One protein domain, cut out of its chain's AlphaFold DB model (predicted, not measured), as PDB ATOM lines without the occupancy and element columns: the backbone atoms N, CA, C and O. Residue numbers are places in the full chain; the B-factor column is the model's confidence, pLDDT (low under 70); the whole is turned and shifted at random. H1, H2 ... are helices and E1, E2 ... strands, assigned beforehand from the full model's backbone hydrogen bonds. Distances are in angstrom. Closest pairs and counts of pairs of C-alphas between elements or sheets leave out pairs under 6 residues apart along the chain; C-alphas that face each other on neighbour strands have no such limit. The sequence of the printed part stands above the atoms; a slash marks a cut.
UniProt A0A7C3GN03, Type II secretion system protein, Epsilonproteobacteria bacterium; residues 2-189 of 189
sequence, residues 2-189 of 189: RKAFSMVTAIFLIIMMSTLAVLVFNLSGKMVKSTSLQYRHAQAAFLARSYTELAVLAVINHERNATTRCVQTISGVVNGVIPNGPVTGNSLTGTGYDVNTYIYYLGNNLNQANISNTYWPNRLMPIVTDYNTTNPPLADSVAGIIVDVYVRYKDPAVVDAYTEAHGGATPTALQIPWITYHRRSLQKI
ATOM      1  N   ARG A   2     102.973 -48.393  53.731       68.81
ATOM      2  CA  ARG A   2     102.348 -47.707  52.568       68.81
ATOM      3  C   ARG A   2     100.944 -48.208  52.172       68.81
ATOM      4  O   ARG A   2     100.107 -47.403  51.790       68.81
ATOM      5  N   LYS A   3     100.661 -49.513  52.307       74.50
ATOM      6  CA  LYS A   3      99.345 -50.093  51.961       74.50
ATOM      7  C   LYS A   3      98.208 -49.645  52.891       74.50
ATOM      8  O   LYS A   3      97.113 -49.388  52.415       74.50
ATOM      9  N   ALA A   4      98.479 -49.506  54.190       77.69
ATOM     10  CA  ALA A   4      97.484 -49.037  55.157       77.69
ATOM     11  C   ALA A   4      97.177 -47.543  54.963       77.69
ATOM     12  O   ALA A   4      96.016 -47.152  54.935       77.69
ATOM     13  N   PHE A   5      98.210 -46.727  54.722       83.44
ATOM     14  CA  PHE A   5      98.040 -45.305  54.412       83.44
ATOM     15  C   PHE A   5      97.230 -45.089  53.123       83.44
ATOM     16  O   PHE A   5      96.335 -44.252  53.093       83.44
ATOM     17  N   SER A   6      97.473 -45.910  52.095       85.94
ATOM     18  CA  SER A   6      96.723 -45.864  50.834       85.94
ATOM     19  C   SER A   6      95.246 -46.254  50.971       85.94
ATOM     20  O   SER A   6      94.429 -45.772  50.192       85.94
ATOM     21  N   MET A   7      94.885 -47.128  51.917       88.81
ATOM     22  CA  MET A   7      93.477 -47.467  52.158       88.81
ATOM     23  C   MET A   7      92.740 -46.351  52.902       88.81
ATOM     24  O   MET A   7      91.606 -46.029  52.554       88.81
ATOM     25  N   VAL A   8      93.377 -45.735  53.902       90.69
ATOM     26  CA  VAL A   8      92.747 -44.677  54.711       90.69
ATOM     27  C   VAL A   8      92.454 -43.433  53.867       90.69
ATOM     28  O   VAL A   8      91.362 -42.873  53.966       90.69
ATOM     29  N   THR A   9      93.376 -43.031  52.987       90.38
ATOM     30  CA  THR A   9      93.144 -41.894  52.082       90.38
ATOM     31  C   THR A   9      92.039 -42.177  51.063       90.38
ATOM     32  O   THR A   9      91.247 -41.286  50.774       90.38
ATOM     33  N   ALA A  10      91.921 -43.414  50.568       91.38
ATOM     34  CA  ALA A  10      90.841 -43.807  49.662       91.38
ATOM     35  C   ALA A  10      89.459 -43.728  50.334       91.38
ATOM     36  O   ALA A  10      88.525 -43.182  49.752       91.38
ATOM     37  N   ILE A  11      89.331 -44.203  51.579       92.44
ATOM     38  CA  ILE A  11      88.078 -44.110  52.348       92.44
ATOM     39  C   ILE A  11      87.713 -42.644  52.607       92.44
ATOM     40  O   ILE A  11      86.565 -42.248  52.407       92.44
ATOM     41  N   PHE A  12      88.693 -41.824  52.994       93.81
ATOM     42  CA  PHE A  12      88.480 -40.392  53.198       93.81
ATOM     43  C   PHE A  12      87.977 -39.703  51.921       93.81
ATOM     44  O   PHE A  12      87.005 -38.950  51.974       93.81
ATOM     45  N   LEU A  13      88.574 -40.008  50.764       92.25
ATOM     46  CA  LEU A  13      88.139 -39.467  49.473       92.25
ATOM     47  C   LEU A  13      86.711 -39.890  49.105       92.25
ATOM     48  O   LEU A  13      85.953 -39.059  48.610       92.25
ATOM     49  N   ILE A  14      86.316 -41.138  49.378       94.56
ATOM     50  CA  ILE A  14      84.943 -41.610  49.131       94.56
ATOM     51  C   ILE A  14      83.939 -40.828  49.982       94.56
ATOM     52  O   ILE A  14      82.916 -40.380  49.463       94.56
ATOM     53  N   ILE A  15      84.233 -40.616  51.269       95.19
ATOM     54  CA  ILE A  15      83.362 -39.841  52.164       95.19
ATOM     55  C   ILE A  15      83.259 -38.393  51.675       95.19
ATOM     56  O   ILE A  15      82.162 -37.841  51.589       95.19
ATOM     57  N   MET A  16      84.384 -37.795  51.286       94.62
ATOM     58  CA  MET A  16      84.429 -36.423  50.784       94.62
ATOM     59  C   MET A  16      83.578 -36.278  49.512       94.62
ATOM     60  O   MET A  16      82.683 -35.433  49.460       94.62
ATOM     61  N   MET A  17      83.735 -37.188  48.547       94.31
ATOM     62  CA  MET A  17      82.909 -37.205  47.333       94.31
ATOM     63  C   MET A  17      81.430 -37.484  47.616       94.31
ATOM     64  O   MET A  17      80.567 -36.872  46.990       94.31
ATOM     65  N   SER A  18      81.117 -38.344  48.588       94.69
ATOM     66  CA  SER A  18      79.737 -38.619  49.001       94.69
ATOM     67  C   SER A  18      79.054 -37.368  49.564       94.69
ATOM     68  O   SER A  18      77.942 -37.036  49.150       94.69
ATOM     69  N   THR A  19      79.730 -36.615  50.438       94.75
ATOM     70  CA  THR A  19      79.164 -35.375  51.003       94.75
ATOM     71  C   THR A  19      78.930 -34.298  49.940       94.75
ATOM     72  O   THR A  19      77.882 -33.649  49.944       94.75
ATOM     73  N   LEU A  20      79.856 -34.156  48.984       94.00
ATOM     74  CA  LEU A  20      79.706 -33.233  47.859       94.00
ATOM     75  C   LEU A  20      78.545 -33.642  46.947       94.00
ATOM     76  O   LEU A  20      77.741 -32.792  46.570       94.00
ATOM     77  N   ALA A  21      78.410 -34.934  46.643       94.00
ATOM     78  CA  ALA A  21      77.310 -35.437  45.828       94.00
ATOM     79  C   ALA A  21      75.948 -35.142  46.478       94.00
ATOM     80  O   ALA A  21      75.059 -34.595  45.827       94.00
ATOM     81  N   VAL A  22      75.798 -35.422  47.777       93.81
ATOM     82  CA  VAL A  22      74.557 -35.139  48.521       93.81
ATOM     83  C   VAL A  22      74.229 -33.642  48.520       93.81
ATOM     84  O   VAL A  22      73.072 -33.262  48.328       93.81
ATOM     85  N   LEU A  23      75.229 -32.775  48.690       93.62
ATOM     86  CA  LEU A  23      75.033 -31.326  48.624       93.62
ATOM     87  C   LEU A  23      74.538 -30.882  47.238       93.62
ATOM     88  O   LEU A  23      73.569 -30.124  47.146       93.62
ATOM     89  N   VAL A  24      75.167 -31.379  46.169       94.00
ATOM     90  CA  VAL A  24      74.800 -31.055  44.782       94.00
ATOM     91  C   VAL A  24      73.380 -31.518  44.461       94.00
ATOM     92  O   VAL A  24      72.611 -30.747  43.878       94.00
ATOM     93  N   PHE A  25      72.984 -32.724  44.878       91.88
ATOM     94  CA  PHE A  25      71.618 -33.212  44.668       91.88
ATOM     95  C   PHE A  25      70.581 -32.348  45.395       91.88
ATOM     96  O   PHE A  25      69.578 -31.949  44.798       91.88
ATOM     97  N   ASN A  26      70.854 -31.980  46.649       91.94
ATOM     98  CA  ASN A  26      69.955 -31.133  47.433       91.94
ATOM     99  C   ASN A  26      69.804 -29.723  46.840       91.94
ATOM    100  O   ASN A  26      68.696 -29.180  46.798       91.94
ATOM    101  N   LEU A  27      70.898 -29.121  46.367       91.88
ATOM    102  CA  LEU A  27      70.862 -27.823  45.689       91.88
ATOM    103  C   LEU A  27      70.105 -27.904  44.360       91.88
ATOM    104  O   LEU A  27      69.275 -27.040  44.078       91.88
ATOM    105  N   SER A  28      70.337 -28.956  43.574       91.81
ATOM    106  CA  SER A  28      69.692 -29.138  42.268       91.81
ATOM    107  C   SER A  28      68.174 -29.251  42.396       91.81
ATOM    108  O   SER A  28      67.450 -28.552  41.688       91.81
ATOM    109  N   GLY A  29      67.677 -30.038  43.357       85.88
ATOM    110  CA  GLY A  29      66.234 -30.149  43.610       85.88
ATOM    111  C   GLY A  29      65.594 -28.810  43.999       85.88
ATOM    112  O   GLY A  29      64.529 -28.450  43.492       85.88
ATOM    113  N   LYS A  30      66.274 -28.017  44.840       87.12
ATOM    114  CA  LYS A  30      65.808 -26.672  45.216       87.12
ATOM    115  C   LYS A  30      65.798 -25.709  44.027       87.12
ATOM    116  O   LYS A  30      64.834 -24.958  43.874       87.12
ATOM    117  N   MET A  31      66.825 -25.744  43.177       88.56
ATOM    118  CA  MET A  31      66.898 -24.896  41.982       88.56
ATOM    119  C   MET A  31      65.772 -25.211  40.992       88.56
ATOM    120  O   MET A  31      65.090 -24.285  40.562       88.56
ATOM    121  N   VAL A  32      65.500 -26.489  40.699       85.94
ATOM    122  CA  VAL A  32      64.399 -26.898  39.798       85.94
ATOM    123  C   VAL A  32      63.030 -26.451  40.327       85.94
ATOM    124  O   VAL A  32      62.175 -25.972  39.574       85.94
ATOM    125  N   LYS A  33      62.811 -26.543  41.644       85.00
ATOM    126  CA  LYS A  33      61.573 -26.037  42.249       85.00
ATOM    127  C   LYS A  33      61.464 -24.514  42.118       85.00
ATOM    128  O   LYS A  33      60.410 -24.000  41.759       85.00
ATOM    129  N   SER A  34      62.554 -23.789  42.356       86.44
ATOM    130  CA  SER A  34      62.566 -22.329  42.232       86.44
ATOM    131  C   SER A  34      62.307 -21.863  40.796       86.44
ATOM    132  O   SER A  34      61.522 -20.940  40.584       86.44
ATOM    133  N   THR A  35      62.931 -22.500  39.801       88.25
ATOM    134  CA  THR A  35      62.761 -22.119  38.389       88.25
ATOM    135  C   THR A  35      61.355 -22.422  37.879       88.25
ATOM    136  O   THR A  35      60.787 -21.610  37.150       88.25
ATOM    137  N   SER A  36      60.746 -23.534  38.298       86.44
ATOM    138  CA  SER A  36      59.365 -23.860  37.915       86.44
ATOM    139  C   SER A  36      58.339 -22.890  38.520       86.44
ATOM    140  O   SER A  36      57.413 -22.464  37.823       86.44
ATOM    141  N   LEU A  37      58.526 -22.462  39.774       84.75
ATOM    142  CA  LEU A  37      57.702 -21.414  40.386       84.75
ATOM    143  C   LEU A  37      57.867 -20.068  39.671       84.75
ATOM    144  O   LEU A  37      56.873 -19.393  39.392       84.75
ATOM    145  N   GLN A  38      59.102 -19.700  39.322       89.31
ATOM    146  CA  GLN A  38      59.382 -18.473  38.579       89.31
ATOM    147  C   GLN A  38      58.733 -18.486  37.189       89.31
ATOM    148  O   GLN A  38      58.127 -17.491  36.790       89.31
ATOM    149  N   TYR A  39      58.805 -19.614  36.478       90.44
ATOM    150  CA  TYR A  39      58.150 -19.789  35.183       90.44
ATOM    151  C   TYR A  39      56.634 -19.581  35.281       90.44
ATOM    152  O   TYR A  39      56.061 -18.814  34.508       90.44
ATOM    153  N   ARG A  40      55.982 -20.195  36.275       86.81
ATOM    154  CA  ARG A  40      54.532 -20.056  36.491       86.81
ATOM    155  C   ARG A  40      54.127 -18.629  36.829       86.81
ATOM    156  O   ARG A  40      53.140 -18.124  36.302       86.81
ATOM    157  N   HIS A  41      54.913 -17.955  37.661       90.31
ATOM    158  CA  HIS A  41      54.676 -16.551  37.977       90.31
ATOM    159  C   HIS A  41      54.811 -15.659  36.730       90.31
ATOM    160  O   HIS A  41      53.979 -14.783  36.498       90.31
ATOM    161  N   ALA A  42      55.824 -15.900  35.890       91.31
ATOM    162  CA  ALA A  42      55.987 -15.186  34.626       91.31
ATOM    163  C   ALA A  42      54.826 -15.456  33.654       91.31
ATOM    164  O   ALA A  42      54.318 -14.525  33.026       91.31
ATOM    165  N   GLN A  43      54.354 -16.702  33.575       90.56
ATOM    166  CA  GLN A  43      53.198 -17.073  32.761       90.56
ATOM    167  C   GLN A  43      51.911 -16.406  33.263       90.56
ATOM    168  O   GLN A  43      51.160 -15.857  32.460       90.56
ATOM    169  N   ALA A  44      51.683 -16.374  34.578       90.38
ATOM    170  CA  ALA A  44      50.550 -15.666  35.169       90.38
ATOM    171  C   ALA A  44      50.595 -14.160  34.861       90.38
ATOM    172  O   ALA A  44      49.579 -13.569  34.495       90.38
ATOM    173  N   ALA A  45      51.780 -13.547  34.928       93.19
ATOM    174  CA  ALA A  45      51.965 -12.147  34.562       93.19
ATOM    175  C   ALA A  45      51.700 -11.883  33.070       93.19
ATOM    176  O   ALA A  45      51.103 -10.862  32.721       93.19
ATOM    177  N   PHE A  46      52.108 -12.799  32.187       93.19
ATOM    178  CA  PHE A  46      51.825 -12.711  30.754       93.19
ATOM    179  C   PHE A  46      50.327 -12.849  30.459       93.19
ATOM    180  O   PHE A  46      49.766 -12.019  29.742       93.19
ATOM    181  N   LEU A  47      49.655 -13.828  31.073       91.50
ATOM    182  CA  LEU A  47      48.205 -13.999  30.963       91.50
ATOM    183  C   LEU A  47      47.468 -12.753  31.451       91.50
ATOM    184  O   LEU A  47      46.598 -12.246  30.752       91.50
ATOM    185  N   ALA A  48      47.869 -12.186  32.590       93.00
ATOM    186  CA  ALA A  48      47.272 -10.952  33.084       93.00
ATOM    187  C   ALA A  48      47.404  -9.794  32.080       93.00
ATOM    188  O   ALA A  48      46.493  -8.979  31.959       93.00
ATOM    189  N   ARG A  49      48.513  -9.708  31.332       93.94
ATOM    190  CA  ARG A  49      48.686  -8.708  30.265       93.94
ATOM    191  C   ARG A  49      47.772  -8.962  29.074       93.94
ATOM    192  O   ARG A  49      47.031  -8.060  28.690       93.94
ATOM    193  N   SER A  50      47.750 -10.189  28.572       93.12
ATOM    194  CA  SER A  50      46.869 -10.567  27.467       93.12
ATOM    195  C   SER A  50      45.391 -10.307  27.794       93.12
ATOM    196  O   SER A  50      44.675  -9.717  26.989       93.12
ATOM    197  N   TYR A  51      44.942 -10.636  29.009       89.50
ATOM    198  CA  TYR A  51      43.559 -10.393  29.426       89.50
ATOM    199  C   TYR A  51      43.237  -8.912  29.646       89.50
ATOM    200  O   TYR A  51      42.107  -8.505  29.377       89.50
ATOM    201  N   THR A  52      44.199  -8.074  30.062       92.19
ATOM    202  CA  THR A  52      43.954  -6.621  30.049       92.19
ATOM    203  C   THR A  52      43.754  -6.089  28.636       92.19
ATOM    204  O   THR A  52      42.889  -5.248  28.434       92.19
ATOM    205  N   GLU A  53      44.522  -6.568  27.657       90.75
ATOM    206  CA  GLU A  53      44.393  -6.124  26.262       90.75
ATOM    207  C   GLU A  53      43.074  -6.609  25.659       90.75
ATOM    208  O   GLU A  53      42.364  -5.841  25.009       90.75
ATOM    209  N   LEU A  54      42.691  -7.853  25.962       88.75
ATOM    210  CA  LEU A  54      41.394  -8.404  25.587       88.75
ATOM    211  C   LEU A  54      40.236  -7.599  26.189       88.75
ATOM    212  O   LEU A  54      39.263  -7.321  25.494       88.75
ATOM    213  N   ALA A  55      40.337  -7.203  27.460       85.50
ATOM    214  CA  ALA A  55      39.322  -6.387  28.116       85.50
ATOM    215  C   ALA A  55      39.146  -5.030  27.435       85.50
ATOM    216  O   ALA A  55      38.025  -4.574  27.237       85.50
ATOM    217  N   VAL A  56      40.243  -4.406  27.026       87.69
ATOM    218  CA  VAL A  56      40.217  -3.111  26.339       87.69
ATOM    219  C   VAL A  56      39.600  -3.251  24.958       87.69
ATOM    220  O   VAL A  56      38.707  -2.485  24.610       87.69
ATOM    221  N   LEU A  57      40.002  -4.275  24.203       86.88
ATOM    222  CA  LEU A  57      39.411  -4.581  22.904       86.88
ATOM    223  C   LEU A  57      37.905  -4.855  23.021       86.88
ATOM    224  O   LEU A  57      37.124  -4.368  22.205       86.88
ATOM    225  N   ALA A  58      37.490  -5.595  24.053       81.81
ATOM    226  CA  ALA A  58      36.082  -5.845  24.335       81.81
ATOM    227  C   ALA A  58      35.328  -4.544  24.654       81.81
ATOM    228  O   ALA A  58      34.217  -4.356  24.176       81.81
ATOM    229  N   VAL A  59      35.928  -3.620  25.408       78.44
ATOM    230  CA  VAL A  59      35.315  -2.323  25.743       78.44
ATOM    231  C   VAL A  59      35.228  -1.370  24.545       78.44
ATOM    232  O   VAL A  59      34.302  -0.555  24.499       78.44
ATOM    233  N   ILE A  60      36.172  -1.448  23.602       79.38
ATOM    234  CA  ILE A  60      36.177  -0.640  22.370       79.38
ATOM    235  C   ILE A  60      35.139  -1.162  21.369       79.38
ATOM    236  O   ILE A  60      34.413  -0.372  20.779       79.38
ATOM    237  N   ASN A  61      35.048  -2.482  21.187       74.50
ATOM    238  CA  ASN A  61      34.156  -3.087  20.191       74.50
ATOM    239  C   ASN A  61      32.692  -3.201  20.644       74.50
ATOM    240  O   ASN A  61      31.832  -3.548  19.835       74.50
ATOM    241  N   HIS A  62      32.395  -2.981  21.925       68.25
ATOM    242  CA  HIS A  62      31.048  -3.171  22.461       68.25
ATOM    243  C   HIS A  62      30.222  -1.886  22.389       68.25
ATOM    244  O   HIS A  62      30.590  -0.874  22.987       68.25
ATOM    245  N   GLU A  63      29.071  -1.939  21.714       58.44
ATOM    246  CA  GLU A  63      28.152  -0.800  21.643       58.44
ATOM    247  C   GLU A  63      27.504  -0.498  23.001       58.44
ATOM    248  O   GLU A  63      26.767  -1.305  23.580       58.44
ATOM    249  N   ARG A  64      27.748   0.721  23.490       58.88
ATOM    250  CA  ARG A  64      27.273   1.239  24.779       58.88
ATOM    251  C   ARG A  64      25.920   1.931  24.626       58.88
ATOM    252  O   ARG A  64      25.801   3.133  24.846       58.88
ATOM    253  N   ASN A  65      24.894   1.189  24.224       51.75
ATOM    254  CA  ASN A  65      23.534   1.720  24.164       51.75
ATOM    255  C   ASN A  65      22.781   1.444  25.481       51.75
ATOM    256  O   ASN A  65      23.108   0.521  26.226       51.75
ATOM    257  N   ALA A  66      21.741   2.225  25.774       48.19
ATOM    258  CA  ALA A  66      20.878   2.084  26.947       48.19
ATOM    259  C   ALA A  66      20.210   0.697  27.072       48.19
ATOM    260  O   ALA A  66      19.754   0.340  28.154       48.19
ATOM    261  N   THR A  67      20.199  -0.112  26.013       48.91
ATOM    262  CA  THR A  67      19.648  -1.478  25.984       48.91
ATOM    263  C   THR A  67      20.706  -2.585  26.088       48.91
ATOM    264  O   THR A  67      20.369  -3.703  26.482       48.91
ATOM    265  N   THR A  68      21.974  -2.309  25.767       53.50
ATOM    266  CA  THR A  68      23.081  -3.277  25.836       53.50
ATOM    267  C   THR A  68      23.911  -3.048  27.099       53.50
ATOM    268  O   THR A  68      24.556  -2.019  27.278       53.50
ATOM    269  N   ARG A  69      23.903  -4.033  28.008       62.34
ATOM    270  CA  ARG A  69      24.677  -3.985  29.262       62.34
ATOM    271  C   ARG A  69      26.174  -3.855  28.961       62.34
ATOM    272  O   ARG A  69      26.665  -4.467  28.012       62.34
ATOM    273  N   CYS A  70      26.898  -3.085  29.772       69.31
ATOM    274  CA  CYS A  70      28.348  -2.928  29.640       69.31
ATOM    275  C   CYS A  70      29.080  -4.232  30.006       69.31
ATOM    276  O   CYS A  70      28.612  -4.999  30.848       69.31
ATOM    277  N   VAL A  71      30.251  -4.478  29.411       72.56
ATOM    278  CA  VAL A  71      31.080  -5.650  29.737       72.56
ATOM    279  C   VAL A  71      31.794  -5.404  31.067       72.56
ATOM    280  O   VAL A  71      32.715  -4.604  31.150       72.56
ATOM    281  N   GLN A  72      31.369  -6.093  32.123       74.50
ATOM    282  CA  GLN A  72      31.915  -5.898  33.475       74.50
ATOM    283  C   GLN A  72      32.944  -6.963  33.865       74.50
ATOM    284  O   GLN A  72      33.820  -6.712  34.690       74.50
ATOM    285  N   THR A  73      32.834  -8.157  33.284       76.62
ATOM    286  CA  THR A  73      33.635  -9.311  33.689       76.62
ATOM    287  C   THR A  73      33.995 -10.178  32.501       76.62
ATOM    288  O   THR A  73      33.131 -10.527  31.699       76.62
ATOM    289  N   ILE A  74      35.265 -10.571  32.434       77.69
ATOM    290  CA  ILE A  74      35.769 -11.572  31.495       77.69
ATOM    291  C   ILE A  74      36.472 -12.635  32.330       77.69
ATOM    292  O   ILE A  74      37.500 -12.370  32.954       77.69
ATOM    293  N   SER A  75      35.898 -13.832  32.372       81.00
ATOM    294  CA  SER A  75      36.474 -14.983  33.066       81.00
ATOM    295  C   SER A  75      36.877 -16.057  32.072       81.00
ATOM    296  O   SER A  75      36.151 -16.316  31.113       81.00
ATOM    297  N   GLY A  76      37.998 -16.718  32.326       76.94
ATOM    298  CA  GLY A  76      38.432 -17.856  31.532       76.94
ATOM    299  C   GLY A  76      39.315 -18.788  32.340       76.94
ATOM    300  O   GLY A  76      40.110 -18.347  33.166       76.94
ATOM    301  N   VAL A  77      39.190 -20.083  32.067       79.62
ATOM    302  CA  VAL A  77      40.104 -21.091  32.596       79.62
ATOM    303  C   VAL A  77      41.078 -21.450  31.486       79.62
ATOM    304  O   VAL A  77      40.684 -21.927  30.422       79.62
ATOM    305  N   VAL A  78      42.360 -21.196  31.727       78.94
ATOM    306  CA  VAL A  78      43.443 -21.625  30.848       78.94
ATOM    307  C   VAL A  78      43.891 -22.989  31.337       78.94
ATOM    308  O   VAL A  78      44.700 -23.126  32.260       78.94
ATOM    309  N   ASN A  79      43.318 -24.014  30.727       72.25
ATOM    310  CA  ASN A  79      43.735 -25.387  30.937       72.25
ATOM    311  C   ASN A  79      45.188 -25.521  30.456       72.25
ATOM    312  O   ASN A  79      45.508 -25.103  29.344       72.25
ATOM    313  N   GLY A  80      46.062 -26.054  31.314       60.88
ATOM    314  CA  GLY A  80      47.472 -26.294  31.028       60.88
ATOM    315  C   GLY A  80      47.706 -26.784  29.613       60.88
ATOM    316  O   GLY A  80      47.256 -27.864  29.236       60.88
ATOM    317  N   VAL A  81      48.410 -25.971  28.831       51.28
ATOM    318  CA  VAL A  81      48.856 -26.368  27.505       51.28
ATOM    319  C   VAL A  81      50.058 -27.275  27.715       51.28
ATOM    320  O   VAL A  81      51.150 -26.815  28.048       51.28
ATOM    321  N   ILE A  82      49.851 -28.579  27.566       48.81
ATOM    322  CA  ILE A  82      50.952 -29.512  27.360       48.81
ATOM    323  C   ILE A  82      51.426 -29.272  25.917       48.81
ATOM    324  O   ILE A  82      50.585 -29.307  25.013       48.81
ATOM    325  N   PRO A  83      52.719 -29.020  25.645       40.22
ATOM    326  CA  PRO A  83      53.209 -29.008  24.270       40.22
ATOM    327  C   PRO A  83      52.836 -30.341  23.593       40.22
ATOM    328  O   PRO A  83      53.244 -31.395  24.073       40.22
ATOM    329  N   ASN A  84      52.036 -30.304  22.517       45.38
ATOM    330  CA  ASN A  84      51.536 -31.483  21.781       45.38
ATOM    331  C   ASN A  84      50.677 -32.494  22.577       45.38
ATOM    332  O   ASN A  84      50.587 -33.658  22.187       45.38
ATOM    333  N   GLY A  85      50.012 -32.084  23.661       48.28
ATOM    334  CA  GLY A  85      49.050 -32.937  24.373       48.28
ATOM    335  C   GLY A  85      47.605 -32.439  24.253       48.28
ATOM    336  O   GLY A  85      47.385 -31.268  23.934       48.28
ATOM    337  N   PRO A  86      46.603 -33.296  24.530       49.25
ATOM    338  CA  PRO A  86      45.239 -32.826  24.733       49.25
ATOM    339  C   PRO A  86      45.222 -31.771  25.846       49.25
ATOM    340  O   PRO A  86      46.000 -31.840  26.800       49.25
ATOM    341  N   VAL A  87      44.351 -30.771  25.693       55.12
ATOM    342  CA  VAL A  87      44.148 -29.692  26.666       55.12
ATOM    343  C   VAL A  87      43.516 -30.293  27.926       55.12
ATOM    344  O   VAL A  87      42.303 -30.273  28.114       55.12
ATOM    345  N   THR A  88      44.357 -30.873  28.776       55.81
ATOM    346  CA  THR A  88      43.972 -31.602  29.986       55.81
ATOM    347  C   THR A  88      44.566 -30.867  31.173       55.81
ATOM    348  O   THR A  88      45.541 -31.289  31.789       55.81
ATOM    349  N   GLY A  89      44.026 -29.690  31.462       58.22
ATOM    350  CA  GLY A  89      44.458 -28.901  32.602       58.22
ATOM    351  C   GLY A  89      43.262 -28.406  33.376       58.22
ATOM    352  O   GLY A  89      42.263 -28.033  32.781       58.22
ATOM    353  N   ASN A  90      43.355 -28.417  34.696       68.81
ATOM    354  CA  ASN A  90      42.351 -27.833  35.565       68.81
ATOM    355  C   ASN A  90      43.093 -26.919  36.544       68.81
ATOM    356  O   ASN A  90      44.108 -27.299  37.135       68.81
ATOM    357  N   SER A  91      42.615 -25.686  36.704       71.75
ATOM    358  CA  SER A  91      43.179 -24.742  37.674       71.75
ATOM    359  C   SER A  91      43.136 -25.308  39.103       71.75
ATOM    360  O   SER A  91      44.025 -25.033  39.910       71.75
ATOM    361  N   LEU A  92      42.169 -26.188  39.395       72.12
ATOM    362  CA  LEU A  92      42.041 -26.900  40.667       72.12
ATOM    363  C   LEU A  92      43.099 -27.984  40.880       72.12
ATOM    364  O   LEU A  92      43.444 -28.237  42.033       72.12
ATOM    365  N   THR A  93      43.623 -28.582  39.808       72.19
ATOM    366  CA  THR A  93      44.643 -29.642  39.864       72.19
ATOM    367  C   THR A  93      46.068 -29.095  39.717       72.19
ATOM    368  O   THR A  93      47.003 -29.857  39.516       72.19
ATOM    369  N   GLY A  94      46.265 -27.771  39.769       74.31
ATOM    370  CA  GLY A  94      47.599 -27.153  39.697       74.31
ATOM    371  C   GLY A  94      48.269 -27.215  38.321       74.31
ATOM    372  O   GLY A  94      49.434 -26.824  38.180       74.31
ATOM    373  N   THR A  95      47.539 -27.666  37.299       78.00
ATOM    374  CA  THR A  95      48.017 -27.768  35.914       78.00
ATOM    375  C   THR A  95      47.525 -26.626  35.030       78.00
ATOM    376  O   THR A  95      48.011 -26.494  33.916       78.00
ATOM    377  N   GLY A  96      46.610 -25.773  35.503       84.06
ATOM    378  CA  GLY A  96      46.091 -24.627  34.750       84.06
ATOM    379  C   GLY A  96      46.056 -23.317  35.538       84.06
ATOM    380  O   GLY A  96      46.461 -23.254  36.701       84.06
ATOM    381  N   TYR A  97      45.520 -22.288  34.885       86.31
ATOM    382  CA  TYR A  97      45.285 -20.961  35.449       86.31
ATOM    383  C   TYR A  97      43.802 -20.617  35.372       86.31
ATOM    384  O   TYR A  97      43.127 -20.935  34.397       86.31
ATOM    385  N   ASP A  98      43.303 -19.942  36.393       87.50
ATOM    386  CA  ASP A  98      41.976 -19.342  36.419       87.50
ATOM    387  C   ASP A  98      42.129 -17.825  36.356       87.50
ATOM    388  O   ASP A  98      42.827 -17.235  37.184       87.50
ATOM    389  N   VAL A  99      41.539 -17.199  35.342       86.56
ATOM    390  CA  VAL A  99      41.683 -15.769  35.079       86.56
ATOM    391  C   VAL A  99      40.337 -15.087  35.247       86.56
ATOM    392  O   VAL A  99      39.373 -15.407  34.552       86.56
ATOM    393  N   ASN A 100      40.284 -14.094  36.130       88.44
ATOM    394  CA  ASN A 100      39.128 -13.228  36.323       88.44
ATOM    395  C   ASN A 100      39.532 -11.786  36.062       88.44
ATOM    396  O   ASN A 100      40.396 -11.238  36.744       88.44
ATOM    397  N   THR A 101      38.885 -11.174  35.081       84.00
ATOM    398  CA  THR A 101      39.069  -9.770  34.733       84.00
ATOM    399  C   THR A 101      37.819  -8.998  35.096       84.00
ATOM    400  O   THR A 101      36.730  -9.382  34.678       84.00
ATOM    401  N   TYR A 102      37.987  -7.910  35.832       85.06
ATOM    402  CA  TYR A 102      36.943  -6.981  36.227       85.06
ATOM    403  C   TYR A 102      37.198  -5.635  35.563       85.06
ATOM    404  O   TYR A 102      38.316  -5.119  35.595       85.06
ATOM    405  N   ILE A 103      36.158  -5.082  34.955       81.25
ATOM    406  CA  ILE A 103      36.207  -3.815  34.237       81.25
ATOM    407  C   ILE A 103      35.303  -2.834  34.974       81.25
ATOM    408  O   ILE A 103      34.104  -3.065  35.141       81.25
ATOM    409  N   TYR A 104      35.892  -1.728  35.403       79.25
ATOM    410  CA  TYR A 104      35.201  -0.624  36.049       79.25
ATOM    411  C   TYR A 104      35.228   0.579  35.120       79.25
ATOM    412  O   TYR A 104      36.284   0.966  34.632       79.25
ATOM    413  N   TYR A 105      34.071   1.182  34.893       76.12
ATOM    414  CA  TYR A 105      33.929   2.340  34.020       76.12
ATOM    415  C   TYR A 105      34.018   3.633  34.836       76.12
ATOM    416  O   TYR A 105      33.437   3.728  35.916       76.12
ATOM    417  N   LEU A 106      34.747   4.621  34.317       73.12
ATOM    418  CA  LEU A 106      34.905   5.957  34.889       73.12
ATOM    419  C   LEU A 106      34.288   6.973  33.925       73.12
ATOM    420  O   LEU A 106      34.709   7.065  32.771       73.12
ATOM    421  N   GLY A 107      33.295   7.736  34.374       67.19
ATOM    422  CA  GLY A 107      32.590   8.671  33.505       67.19
ATOM    423  C   GLY A 107      31.405   9.367  34.162       67.19
ATOM    424  O   GLY A 107      30.972   8.989  35.251       67.19
ATOM    425  N   ASN A 108      30.860  10.360  33.464       55.59
ATOM    426  CA  ASN A 108      29.658  11.091  33.876       55.59
ATOM    427  C   ASN A 108      28.407  10.401  33.334       55.59
ATOM    428  O   ASN A 108      28.494   9.705  32.335       55.59
ATOM    429  N   ASN A 109      27.237  10.569  33.956       56.53
ATOM    430  CA  ASN A 109      25.958  10.040  33.442       56.53
ATOM    431  C   ASN A 109      25.975   8.548  33.036       56.53
ATOM    432  O   ASN A 109      25.237   8.132  32.143       56.53
ATOM    433  N   LEU A 110      26.814   7.730  33.683       60.03
ATOM    434  CA  LEU A 110      26.831   6.287  33.469       60.03
ATOM    435  C   LEU A 110      25.465   5.727  33.874       60.03
ATOM    436  O   LEU A 110      25.092   5.779  35.047       60.03
ATOM    437  N   ASN A 111      24.699   5.236  32.900       54.06
ATOM    438  CA  ASN A 111      23.329   4.807  33.140       54.06
ATOM    439  C   ASN A 111      23.334   3.588  34.082       54.06
ATOM    440  O   ASN A 111      23.725   2.480  33.708       54.06
ATOM    441  N   GLN A 112      22.936   3.822  35.336       52.22
ATOM    442  CA  GLN A 112      23.075   2.901  36.470       52.22
ATOM    443  C   GLN A 112      22.325   1.569  36.255       52.22
ATOM    444  O   GLN A 112      22.648   0.562  36.878       52.22
ATOM    445  N   ALA A 113      21.372   1.540  35.314       44.47
ATOM    446  CA  ALA A 113      20.607   0.357  34.919       44.47
ATOM    447  C   ALA A 113      21.428  -0.709  34.151       44.47
ATOM    448  O   ALA A 113      21.083  -1.891  34.204       44.47
ATOM    449  N   ASN A 114      22.527  -0.324  33.486       48.97
ATOM    450  CA  ASN A 114      23.336  -1.223  32.636       48.97
ATOM    451  C   ASN A 114      24.652  -1.688  33.262       48.97
ATOM    452  O   ASN A 114      25.321  -2.564  32.712       48.97
ATOM    453  N   ILE A 115      24.994  -1.143  34.428       53.41
ATOM    454  CA  ILE A 115      26.120  -1.566  35.257       53.41
ATOM    455  C   ILE A 115      25.501  -2.356  36.404       53.41
ATOM    456  O   ILE A 115      25.363  -1.866  37.522       53.41
ATOM    457  N   SER A 116      25.009  -3.556  36.086       44.94
ATOM    458  CA  SER A 116      24.339  -4.417  37.060       44.94
ATOM    459  C   SER A 116      25.208  -4.546  38.300       44.94
ATOM    460  O   SER A 116      26.355  -4.991  38.230       44.94
ATOM    461  N   ASN A 117      24.619  -4.159  39.421       41.81
ATOM    462  CA  ASN A 117      25.081  -4.389  40.774       41.81
ATOM    463  C   ASN A 117      24.999  -5.902  41.071       41.81
ATOM    464  O   ASN A 117      24.203  -6.350  41.894       41.81
ATOM    465  N   THR A 118      25.748  -6.729  40.338       39.91
ATOM    466  CA  THR A 118      25.841  -8.156  40.645       39.91
ATOM    467  C   THR A 118      26.897  -8.303  41.731       39.91
ATOM    468  O   THR A 118      28.095  -8.320  41.466       39.91
ATOM    469  N   TYR A 119      26.393  -8.276  42.964       37.81
ATOM    470  CA  TYR A 119      27.033  -8.574  44.242       37.81
ATOM    471  C   TYR A 119      28.297  -9.440  44.136       37.81
ATOM    472  O   TYR A 119      28.227 -10.498  43.533       37.81
ATOM    473  N   TRP A 120      29.405  -8.982  44.744       30.36
ATOM    474  CA  TRP A 120      30.381  -9.694  45.607       30.36
ATOM    475  C   TRP A 120      31.668  -8.837  45.755       30.36
ATOM    476  O   TRP A 120      32.233  -8.385  44.763       30.36
ATOM    477  N   PRO A 121      32.171  -8.632  46.988       44.28
ATOM    478  CA  PRO A 121      31.827  -7.526  47.878       44.28
ATOM    479  C   PRO A 121      32.521  -6.176  47.543       44.28
ATOM    480  O   PRO A 121      33.737  -6.076  47.416       44.28
ATOM    481  N   ASN A 122      31.722  -5.104  47.534       37.22
ATOM    482  CA  ASN A 122      32.062  -3.755  48.015       37.22
ATOM    483  C   ASN A 122      33.282  -3.004  47.446       37.22
ATOM    484  O   ASN A 122      34.030  -2.406  48.219       37.22
ATOM    485  N   ARG A 123      33.441  -2.896  46.120       41.59
ATOM    486  CA  ARG A 123      34.171  -1.755  45.521       41.59
ATOM    487  C   ARG A 123      33.552  -1.306  44.199       41.59
ATOM    488  O   ARG A 123      34.128  -1.489  43.136       41.59
ATOM    489  N   LEU A 124      32.398  -0.653  44.280       45.50
ATOM    490  CA  LEU A 124      32.093   0.425  43.345       45.50
ATOM    491  C   LEU A 124      32.542   1.702  44.048       45.50
ATOM    492  O   LEU A 124      31.976   2.069  45.073       45.50
ATOM    493  N   MET A 125      33.596   2.339  43.548       39.34
ATOM    494  CA  MET A 125      33.777   3.761  43.807       39.34
ATOM    495  C   MET A 125      32.939   4.460  42.742       39.34
ATOM    496  O   MET A 125      33.371   4.484  41.589       39.34
ATOM    497  N   PRO A 126      31.744   4.988  43.059       40.03
ATOM    498  CA  PRO A 126      31.167   6.015  42.220       40.03
ATOM    499  C   PRO A 126      32.109   7.214  42.340       40.03
ATOM    500  O   PRO A 126      31.999   8.020  43.259       40.03
ATOM    501  N   ILE A 127      33.111   7.296  41.466       41.59
ATOM    502  CA  ILE A 127      33.787   8.565  41.234       41.59
ATOM    503  C   ILE A 127      32.770   9.398  40.467       41.59
ATOM    504  O   ILE A 127      32.605   9.272  39.256       41.59
ATOM    505  N   VAL A 128      32.012  10.179  41.232       38.22
ATOM    506  CA  VAL A 128      31.235  11.299  40.725       38.22
ATOM    507  C   VAL A 128      32.267  12.342  40.322       38.22
ATOM    508  O   VAL A 128      32.829  13.029  41.170       38.22
ATOM    509  N   THR A 129      32.598  12.404  39.038       40.00
ATOM    510  CA  THR A 129      33.223  13.603  38.490       40.00
ATOM    511  C   THR A 129      32.118  14.639  38.330       40.00
ATOM    512  O   THR A 129      31.159  14.424  37.595       40.00
ATOM    513  N   ASP A 130      32.208  15.739  39.074       36.22
ATOM    514  CA  ASP A 130      31.270  16.854  38.975       36.22
ATOM    515  C   ASP A 130      31.196  17.347  37.524       36.22
ATOM    516  O   ASP A 130      32.120  17.978  37.009       36.22
ATOM    517  N   TYR A 131      30.083  17.072  36.852       39.69
ATOM    518  CA  TYR A 131      29.713  17.774  35.631       39.69
ATOM    519  C   TYR A 131      28.234  18.112  35.695       39.69
ATOM    520  O   TYR A 131      27.358  17.402  35.202       39.69
ATOM    521  N   ASN A 132      27.972  19.216  36.386       46.28
ATOM    522  CA  ASN A 132      26.719  19.936  36.309       46.28
ATOM    523  C   ASN A 132      26.556  20.474  34.882       46.28
ATOM    524  O   ASN A 132      27.171  21.482  34.539       46.28
ATOM    525  N   THR A 133      25.725  19.837  34.058       43.75
ATOM    526  CA  THR A 133      25.111  20.524  32.921       43.75
ATOM    527  C   THR A 133      23.642  20.156  32.813       43.75
ATOM    528  O   THR A 133      23.255  19.023  32.541       43.75
ATOM    529  N   THR A 134      22.808  21.175  32.969       47.12
ATOM    530  CA  THR A 134      21.355  21.216  32.766       47.12
ATOM    531  C   THR A 134      20.914  20.955  31.312       47.12
ATOM    532  O   THR A 134      19.839  21.389  30.921       47.12
ATOM    533  N   ASN A 135      21.744  20.275  30.510       57.06
ATOM    534  CA  ASN A 135      21.452  19.676  29.203       57.06
ATOM    535  C   ASN A 135      22.708  18.915  28.717       57.06
ATOM    536  O   ASN A 135      23.598  19.543  28.136       57.06
ATOM    537  N   PRO A 136      22.841  17.594  28.934       49.19
ATOM    538  CA  PRO A 136      23.929  16.840  28.331       49.19
ATOM    539  C   PRO A 136      23.518  16.363  26.925       49.19
ATOM    540  O   PRO A 136      22.480  15.712  26.785       49.19
ATOM    541  N   PRO A 137      24.303  16.635  25.865       43.75
ATOM    542  CA  PRO A 137      24.188  15.854  24.642       43.75
ATOM    543  C   PRO A 137      24.473  14.381  24.970       43.75
ATOM    544  O   PRO A 137      25.356  14.071  25.768       43.75
ATOM    545  N   LEU A 138      23.704  13.485  24.351       49.69
ATOM    546  CA  LEU A 138      23.788  12.020  24.421       49.69
ATOM    547  C   LEU A 138      25.090  11.480  23.783       49.69
ATOM    548  O   LEU A 138      25.044  10.628  22.900       49.69
ATOM    549  N   ALA A 139      26.249  12.010  24.168       46.62
ATOM    550  CA  ALA A 139      27.550  11.630  23.634       46.62
ATOM    551  C   ALA A 139      28.406  11.008  24.746       46.62
ATOM    552  O   ALA A 139      28.779  11.684  25.702       46.62
ATOM    553  N   ASP A 140      28.632   9.701  24.594       52.34
ATOM    554  CA  ASP A 140      29.606   8.816  25.248       52.34
ATOM    555  C   ASP A 140      30.417   9.456  26.389       52.34
ATOM    556  O   ASP A 140      31.482  10.046  26.213       52.34
ATOM    557  N   SER A 141      29.873   9.363  27.596       55.50
ATOM    558  CA  SER A 141      30.363  10.060  28.781       55.50
ATOM    559  C   SER A 141      31.366   9.241  29.603       55.50
ATOM    560  O   SER A 141      31.640   9.573  30.760       55.50
ATOM    561  N   VAL A 142      31.926   8.177  29.019       59.09
ATOM    562  CA  VAL A 142      32.968   7.358  29.645       59.09
ATOM    563  C   VAL A 142      34.342   7.946  29.335       59.09
ATOM    564  O   VAL A 142      34.818   7.875  28.210       59.09
ATOM    565  N   ALA A 143      34.998   8.508  30.349       62.59
ATOM    566  CA  ALA A 143      36.325   9.110  30.225       62.59
ATOM    567  C   ALA A 143      37.472   8.100  30.421       62.59
ATOM    568  O   ALA A 143      38.629   8.420  30.152       62.59
ATOM    569  N   GLY A 144      37.184   6.897  30.928       76.44
ATOM    570  CA  GLY A 144      38.188   5.861  31.146       76.44
ATOM    571  C   GLY A 144      37.628   4.563  31.721       76.44
ATOM    572  O   GLY A 144      36.468   4.480  32.119       76.44
ATOM    573  N   ILE A 145      38.483   3.549  31.804       81.62
ATOM    574  CA  ILE A 145      38.227   2.283  32.489       81.62
ATOM    575  C   ILE A 145      39.374   1.921  33.431       81.62
ATOM    576  O   ILE A 145      40.539   2.239  33.190       81.62
ATOM    577  N   ILE A 146      39.046   1.196  34.492       87.31
ATOM    578  CA  ILE A 146      39.996   0.460  35.320       87.31
ATOM    579  C   ILE A 146      39.786  -1.019  35.028       87.31
ATOM    580  O   ILE A 146      38.667  -1.514  35.110       87.31
ATOM    581  N   VAL A 147      40.861  -1.722  34.702       88.88
ATOM    582  CA  VAL A 147      40.852  -3.161  34.454       88.88
ATOM    583  C   VAL A 147      41.676  -3.840  35.538       88.88
ATOM    584  O   VAL A 147      42.892  -3.639  35.606       88.88
ATOM    585  N   ASP A 148      41.015  -4.644  36.364       90.94
ATOM    586  CA  ASP A 148      41.645  -5.505  37.362       90.94
ATOM    587  C   ASP A 148      41.659  -6.941  36.860       90.94
ATOM    588  O   ASP A 148      40.608  -7.527  36.617       90.94
ATOM    589  N   VAL A 149      42.842  -7.531  36.739       90.94
ATOM    590  CA  VAL A 149      43.005  -8.929  36.338       90.94
ATOM    591  C   VAL A 149      43.620  -9.717  37.479       90.94
ATOM    592  O   VAL A 149      44.699  -9.383  37.971       90.94
ATOM    593  N   TYR A 150      42.940 -10.790  37.860       92.38
ATOM    594  CA  TYR A 150      43.386 -11.770  38.836       92.38
ATOM    595  C   TYR A 150      43.655 -13.083  38.114       92.38
ATOM    596  O   TYR A 150      42.743 -13.684  37.552       92.38
ATOM    597  N   VAL A 151      44.905 -13.532  38.140       91.31
ATOM    598  CA  VAL A 151      45.312 -14.843  37.630       91.31
ATOM    599  C   VAL A 151      45.643 -15.728  38.817       91.31
ATOM    600  O   VAL A 151      46.543 -15.422  39.600       91.31
ATOM    601  N   ARG A 152      44.908 -16.824  38.958       90.00
ATOM    602  CA  ARG A 152      44.998 -17.754  40.078       90.00
ATOM    603  C   ARG A 152      45.507 -19.102  39.599       90.00
ATOM    604  O   ARG A 152      45.055 -19.618  38.581       90.00
ATOM    605  N   TYR A 153      46.437 -19.684  40.339       88.81
ATOM    606  CA  TYR A 153      46.936 -21.035  40.090       88.81
ATOM    607  C   TYR A 153      47.295 -21.725  41.403       88.81
ATOM    608  O   TYR A 153      47.445 -21.080  42.442       88.81
ATOM    609  N   LYS A 154      47.431 -23.049  41.359       86.94
ATOM    610  CA  LYS A 154      47.874 -23.863  42.497       86.94
ATOM    611  C   LYS A 154      49.260 -24.447  42.231       86.94
ATOM    612  O   LYS A 154      49.634 -24.680  41.079       86.94
ATOM    613  N   ASP A 155      50.020 -24.669  43.299       85.31
ATOM    614  CA  ASP A 155      51.287 -25.402  43.236       85.31
ATOM    615  C   ASP A 155      50.986 -26.903  43.029       85.31
ATOM    616  O   ASP A 155      50.290 -27.491  43.862       85.31
ATOM    617  N   PRO A 156      51.467 -27.531  41.940       82.25
ATOM    618  CA  PRO A 156      51.202 -28.930  41.631       82.25
ATOM    619  C   PRO A 156      51.776 -29.841  42.707       82.25
ATOM    620  O   PRO A 156      51.125 -30.803  43.066       82.25
ATOM    621  N   ALA A 157      52.917 -29.498  43.314       82.81
ATOM    622  CA  ALA A 157      53.515 -30.338  44.347       82.81
ATOM    623  C   ALA A 157      52.615 -30.429  45.591       82.81
ATOM    624  O   ALA A 157      52.585 -31.452  46.268       82.81
ATOM    625  N   VAL A 158      51.865 -29.361  45.889       84.56
ATOM    626  CA  VAL A 158      50.890 -29.346  46.990       84.56
ATOM    627  C   VAL A 158      49.621 -30.106  46.601       84.56
ATOM    628  O   VAL A 158      49.026 -30.780  47.439       84.56
ATOM    629  N   VAL A 159      49.218 -30.024  45.332       84.88
ATOM    630  CA  VAL A 159      48.094 -30.796  44.786       84.88
ATOM    631  C   VAL A 159      48.392 -32.291  44.788       84.88
ATOM    632  O   VAL A 159      47.550 -33.062  45.243       84.88
ATOM    633  N   ASP A 160      49.572 -32.695  44.334       84.62
ATOM    634  CA  ASP A 160      50.000 -34.091  44.264       84.62
ATOM    635  C   ASP A 160      50.080 -34.680  45.676       84.62
ATOM    636  O   ASP A 160      49.446 -35.695  45.952       84.62
ATOM    637  N   ALA A 161      50.717 -33.969  46.616       84.94
ATOM    638  CA  ALA A 161      50.774 -34.381  48.021       84.94
ATOM    639  C   ALA A 161      49.379 -34.520  48.661       84.94
ATOM    640  O   ALA A 161      49.127 -35.456  49.420       84.94
ATOM    641  N   TYR A 162      48.447 -33.610  48.351       85.62
ATOM    642  CA  TYR A 162      47.062 -33.734  48.804       85.62
ATOM    643  C   TYR A 162      46.378 -34.960  48.185       85.62
ATOM    644  O   TYR A 162      45.700 -35.707  48.888       85.62
ATOM    645  N   THR A 163      46.557 -35.167  46.881       84.56
ATOM    646  CA  THR A 163      45.914 -36.244  46.117       84.56
ATOM    647  C   THR A 163      46.382 -37.612  46.611       84.56
ATOM    648  O   THR A 163      45.558 -38.503  46.815       84.56
ATOM    649  N   GLU A 164      47.679 -37.761  46.891       84.75
ATOM    650  CA  GLU A 164      48.255 -38.959  47.510       84.75
ATOM    651  C   GLU A 164      47.676 -39.208  48.910       84.75
ATOM    652  O   GLU A 164      47.224 -40.314  49.205       84.75
ATOM    653  N   ALA A 165      47.609 -38.170  49.752       85.50
ATOM    654  CA  ALA A 165      47.072 -38.285  51.109       85.50
ATOM    655  C   ALA A 165      45.572 -38.644  51.153       85.50
ATOM    656  O   ALA A 165      45.103 -39.187  52.152       85.50
ATOM    657  N   HIS A 166      44.822 -38.358  50.084       85.69
ATOM    658  CA  HIS A 166      43.368 -38.552  50.013       85.69
ATOM    659  C   HIS A 166      42.953 -39.596  48.967       85.69
ATOM    660  O   HIS A 166      41.857 -39.515  48.411       85.69
ATOM    661  N   GLY A 167      43.813 -40.579  48.681       84.12
ATOM    662  CA  GLY A 167      43.446 -41.741  47.866       84.12
ATOM    663  C   GLY A 167      43.033 -41.403  46.430       84.12
ATOM    664  O   GLY A 167      42.147 -42.053  45.881       84.12
ATOM    665  N   GLY A 168      43.633 -40.374  45.827       80.00
ATOM    666  CA  GLY A 168      43.330 -39.948  44.459       80.00
ATOM    667  C   GLY A 168      42.218 -38.902  44.338       80.00
ATOM    668  O   GLY A 168      41.826 -38.561  43.221       80.00
ATOM    669  N   ALA A 169      41.692 -38.379  45.450       79.12
ATOM    670  CA  ALA A 169      40.651 -37.356  45.408       79.12
ATOM    671  C   ALA A 169      41.185 -36.029  44.838       79.12
ATOM    672  O   ALA A 169      42.203 -35.505  45.291       79.12
ATOM    673  N   THR A 170      40.460 -35.443  43.880       73.94
ATOM    674  CA  THR A 170      40.811 -34.121  43.345       73.94
ATOM    675  C   THR A 170      40.512 -33.028  44.379       73.94
ATOM    676  O   THR A 170      39.416 -32.993  44.945       73.94
ATOM    677  N   PRO A 171      41.461 -32.116  44.655       73.44
ATOM    678  CA  PRO A 171      41.258 -31.074  45.650       73.44
ATOM    679  C   PRO A 171      40.225 -30.044  45.193       73.44
ATOM    680  O   PRO A 171      40.298 -29.488  44.094       73.44
ATOM    681  N   THR A 172      39.309 -29.706  46.095       74.31
ATOM    682  CA  THR A 172      38.351 -28.613  45.896       74.31
ATOM    683  C   THR A 172      39.030 -27.238  46.019       74.31
ATOM    684  O   THR A 172      40.207 -27.107  46.379       74.31
ATOM    685  N   ALA A 173      38.308 -26.165  45.686       65.25
ATOM    686  CA  ALA A 173      38.847 -24.800  45.674       65.25
ATOM    687  C   ALA A 173      39.295 -24.276  47.056       65.25
ATOM    688  O   ALA A 173      40.075 -23.330  47.096       65.25
ATOM    689  N   LEU A 174      38.823 -24.875  48.157       72.38
ATOM    690  CA  LEU A 174      39.071 -24.413  49.532       72.38
ATOM    691  C   LEU A 174      40.212 -25.155  50.242       72.38
ATOM    692  O   LEU A 174      40.714 -24.677  51.252       72.38
ATOM    693  N   GLN A 175      40.618 -26.320  49.735       80.31
ATOM    694  CA  GLN A 175      41.556 -27.208  50.434       80.31
ATOM    695  C   GLN A 175      43.023 -26.866  50.171       80.31
ATOM    696  O   GLN A 175      43.889 -27.178  50.982       80.31
ATOM    697  N   ILE A 176      43.301 -26.215  49.041       81.38
ATOM    698  CA  ILE A 176      44.646 -25.792  48.657       81.38
ATOM    699  C   ILE A 176      44.590 -24.299  48.351       81.38
ATOM    700  O   ILE A 176      43.778 -23.906  47.504       81.38
ATOM    701  N   PRO A 177      45.424 -23.473  49.009       85.31
ATOM    702  CA  PRO A 177      45.403 -22.034  48.811       85.31
ATOM    703  C   PRO A 177      45.786 -21.676  47.375       85.31
ATOM    704  O   PRO A 177      46.695 -22.257  46.779       85.31
ATOM    705  N   TRP A 178      45.090 -20.684  46.831       86.38
ATOM    706  CA  TRP A 178      45.397 -20.122  45.525       86.38
ATOM    707  C   TRP A 178      46.587 -19.179  45.616       86.38
ATOM    708  O   TRP A 178      46.614 -18.270  46.449       86.38
ATOM    709  N   ILE A 179      47.527 -19.333  44.692       89.56
ATOM    710  CA  ILE A 179      48.523 -18.307  44.412       89.56
ATOM    711  C   ILE A 179      47.885 -17.346  43.413       89.56
ATOM    712  O   ILE A 179      47.432 -17.767  42.349       89.56
ATOM    713  N   THR A 180      47.809 -16.066  43.776       91.00
ATOM    714  CA  THR A 180      47.121 -15.044  42.978       91.00
ATOM    715  C   THR A 180      48.106 -13.987  42.509       91.00
ATOM    716  O   THR A 180      48.751 -13.327  43.323       91.00
ATOM    717  N   TYR A 181      48.184 -13.796  41.196       93.38
ATOM    718  CA  TYR A 181      48.816 -12.642  40.577       93.38
ATOM    719  C   TYR A 181      47.739 -11.613  40.234       93.38
ATOM    720  O   TYR A 181      46.769 -11.933  39.548       93.38
ATOM    721  N   HIS A 182      47.907 -10.382  40.707       94.00
ATOM    722  CA  HIS A 182      46.983  -9.285  40.448       94.00
ATOM    723  C   HIS A 182      47.666  -8.186  39.636       94.00
ATOM    724  O   HIS A 182      48.779  -7.761  39.957       94.00
ATOM    725  N   ARG A 183      46.965  -7.686  38.619       91.06
ATOM    726  CA  ARG A 183      47.372  -6.513  37.850       91.06
ATOM    727  C   ARG A 183      46.189  -5.573  37.666       91.06
ATOM    728  O   ARG A 183      45.177  -5.971  37.104       91.06
ATOM    729  N   ARG A 184      46.381  -4.313  38.054       92.25
ATOM    730  CA  ARG A 184      45.464  -3.202  37.780       92.25
ATOM    731  C   ARG A 184      46.032  -2.312  36.684       92.25
ATOM    732  O   ARG A 184      47.209  -1.955  36.733       92.25
ATOM    733  N   SER A 185      45.197  -1.929  35.727       90.44
ATOM    734  CA  SER A 185      45.519  -0.942  34.696       90.44
ATOM    735  C   SER A 185      44.420   0.109  34.631       90.44
ATOM    736  O   SER A 185      43.246  -0.236  34.641       90.44
ATOM    737  N   LEU A 186      44.796   1.381  34.515       87.75
ATOM    738  CA  LEU A 186      43.876   2.461  34.167       87.75
ATOM    739  C   LEU A 186      44.081   2.796  32.695       87.75
ATOM    740  O   LEU A 186      45.221   2.961  32.258       87.75
ATOM    741  N   GLN A 187      42.997   2.853  31.935       84.25
ATOM    742  CA  GLN A 187      43.035   3.186  30.522       84.25
ATOM    743  C   GLN A 187      42.041   4.287  30.209       84.25
ATOM    744  O   GLN A 187      40.912   4.283  30.692       84.25
ATOM    745  N   LYS A 188      42.488   5.229  29.389       80.06
ATOM    746  CA  LYS A 188      41.607   6.194  28.753       80.06
ATOM    747  C   LYS A 188      41.083   5.554  27.472       80.06
ATOM    748  O   LYS A 188      41.874   4.975  26.729       80.06
ATOM    749  N   ILE A 189      39.777   5.634  27.274       70.69
ATOM    750  CA  ILE A 189      39.049   5.095  26.121       70.69
ATOM    751  C   ILE A 189      38.404   6.232  25.345       70.69
ATOM    752  O   ILE A 189      38.177   7.295  25.969       70.69
TER     753      ILE A 189
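Overview. This is residues 2 to 189 of the 189 residues of the protein "Type II secretion system protein" of Epsilonproteobacteria bacterium (UniProt A0A7C3GN03). One very long helix, H1, packs with its last third on one face of a twisted four-stranded sheet, while residues 2 to 32 of it stick out free as a long arm. The small helix H2 lies beyond the end of the sheet where E3 stops and E4 starts, and long loops make much of the rest. The printed part has 188 residues with two named helices and four named strands, in the order H1, E1, E2, E3, H2, E4; the sheet's order is E1, E2, E3, E4, antiparallel throughout. The class is mixed, helices and strands. The whole is extended, with a radius of gyration of the C-alphas of 26.9 A and spans of 108 by 35 by 34 A, the arm making much of the length.

Along the chain. H1, residues 2 to 61, begins at C-alpha 2 at (102.348, -47.707, 52.568) and is 87.7 A long. E1, residues 73 to 78, measures 16.0 A. E2, residues 97 to 107, measures 32.3 A, and E3, residues 142 to 153, measures 33.3 A. H2, residues 156 to 165, is 13.9 A long. E4, residues 179 to 187, measures 26.2 A and ends at C-alpha 187 at (43.035, 3.186, 30.522).

Arrangement. H1 is on the sheet through its residues 40 to 59, in two layers, a helix on one face of a sheet. Its closest C-alphas to E3 are those of Ala 48 and Val 149, 5.7 A apart, and to E4 those of Ala 44 and Tyr 181, 6.4 A. E1, E2 and E3 form a meander, each strand the antiparallel neighbour of the one before. E1 and E2 are a hairpin, with N 76 and O 99 within hydrogen-bond range at 2.9 A. E2 and E3 are a hairpin too, with N 102 and O 148 at 2.8 A. E3 and E4 are antiparallel at 167 degrees, with N 149 and O 183 at 2.8 A. The edge strands are E1 and E4, and the sheet is twisted. H2 is not on the sheet, and H1 and H2 are apart. In H1 and H2 every O i to N i+4 pair is within hydrogen-bond range.

Size, cuts and confidence. The C-alphas farthest apart are those of Arg 2 and Thr 134, 108.2 A. Without residues 2 to 32, the body spans 68 by 29 by 27 A. The printed part has no cut. The link E3 to H2 is tight; the links H1 to E1, E1 to E2, E2 to E3 and H2 to E4 are long, that from E2 to E3 with 34 residues. The mean pLDDT of the printed part is 74.6; 59 residues are under 70, among them residues 62 to 70, 80 to 90 and 107 to 143.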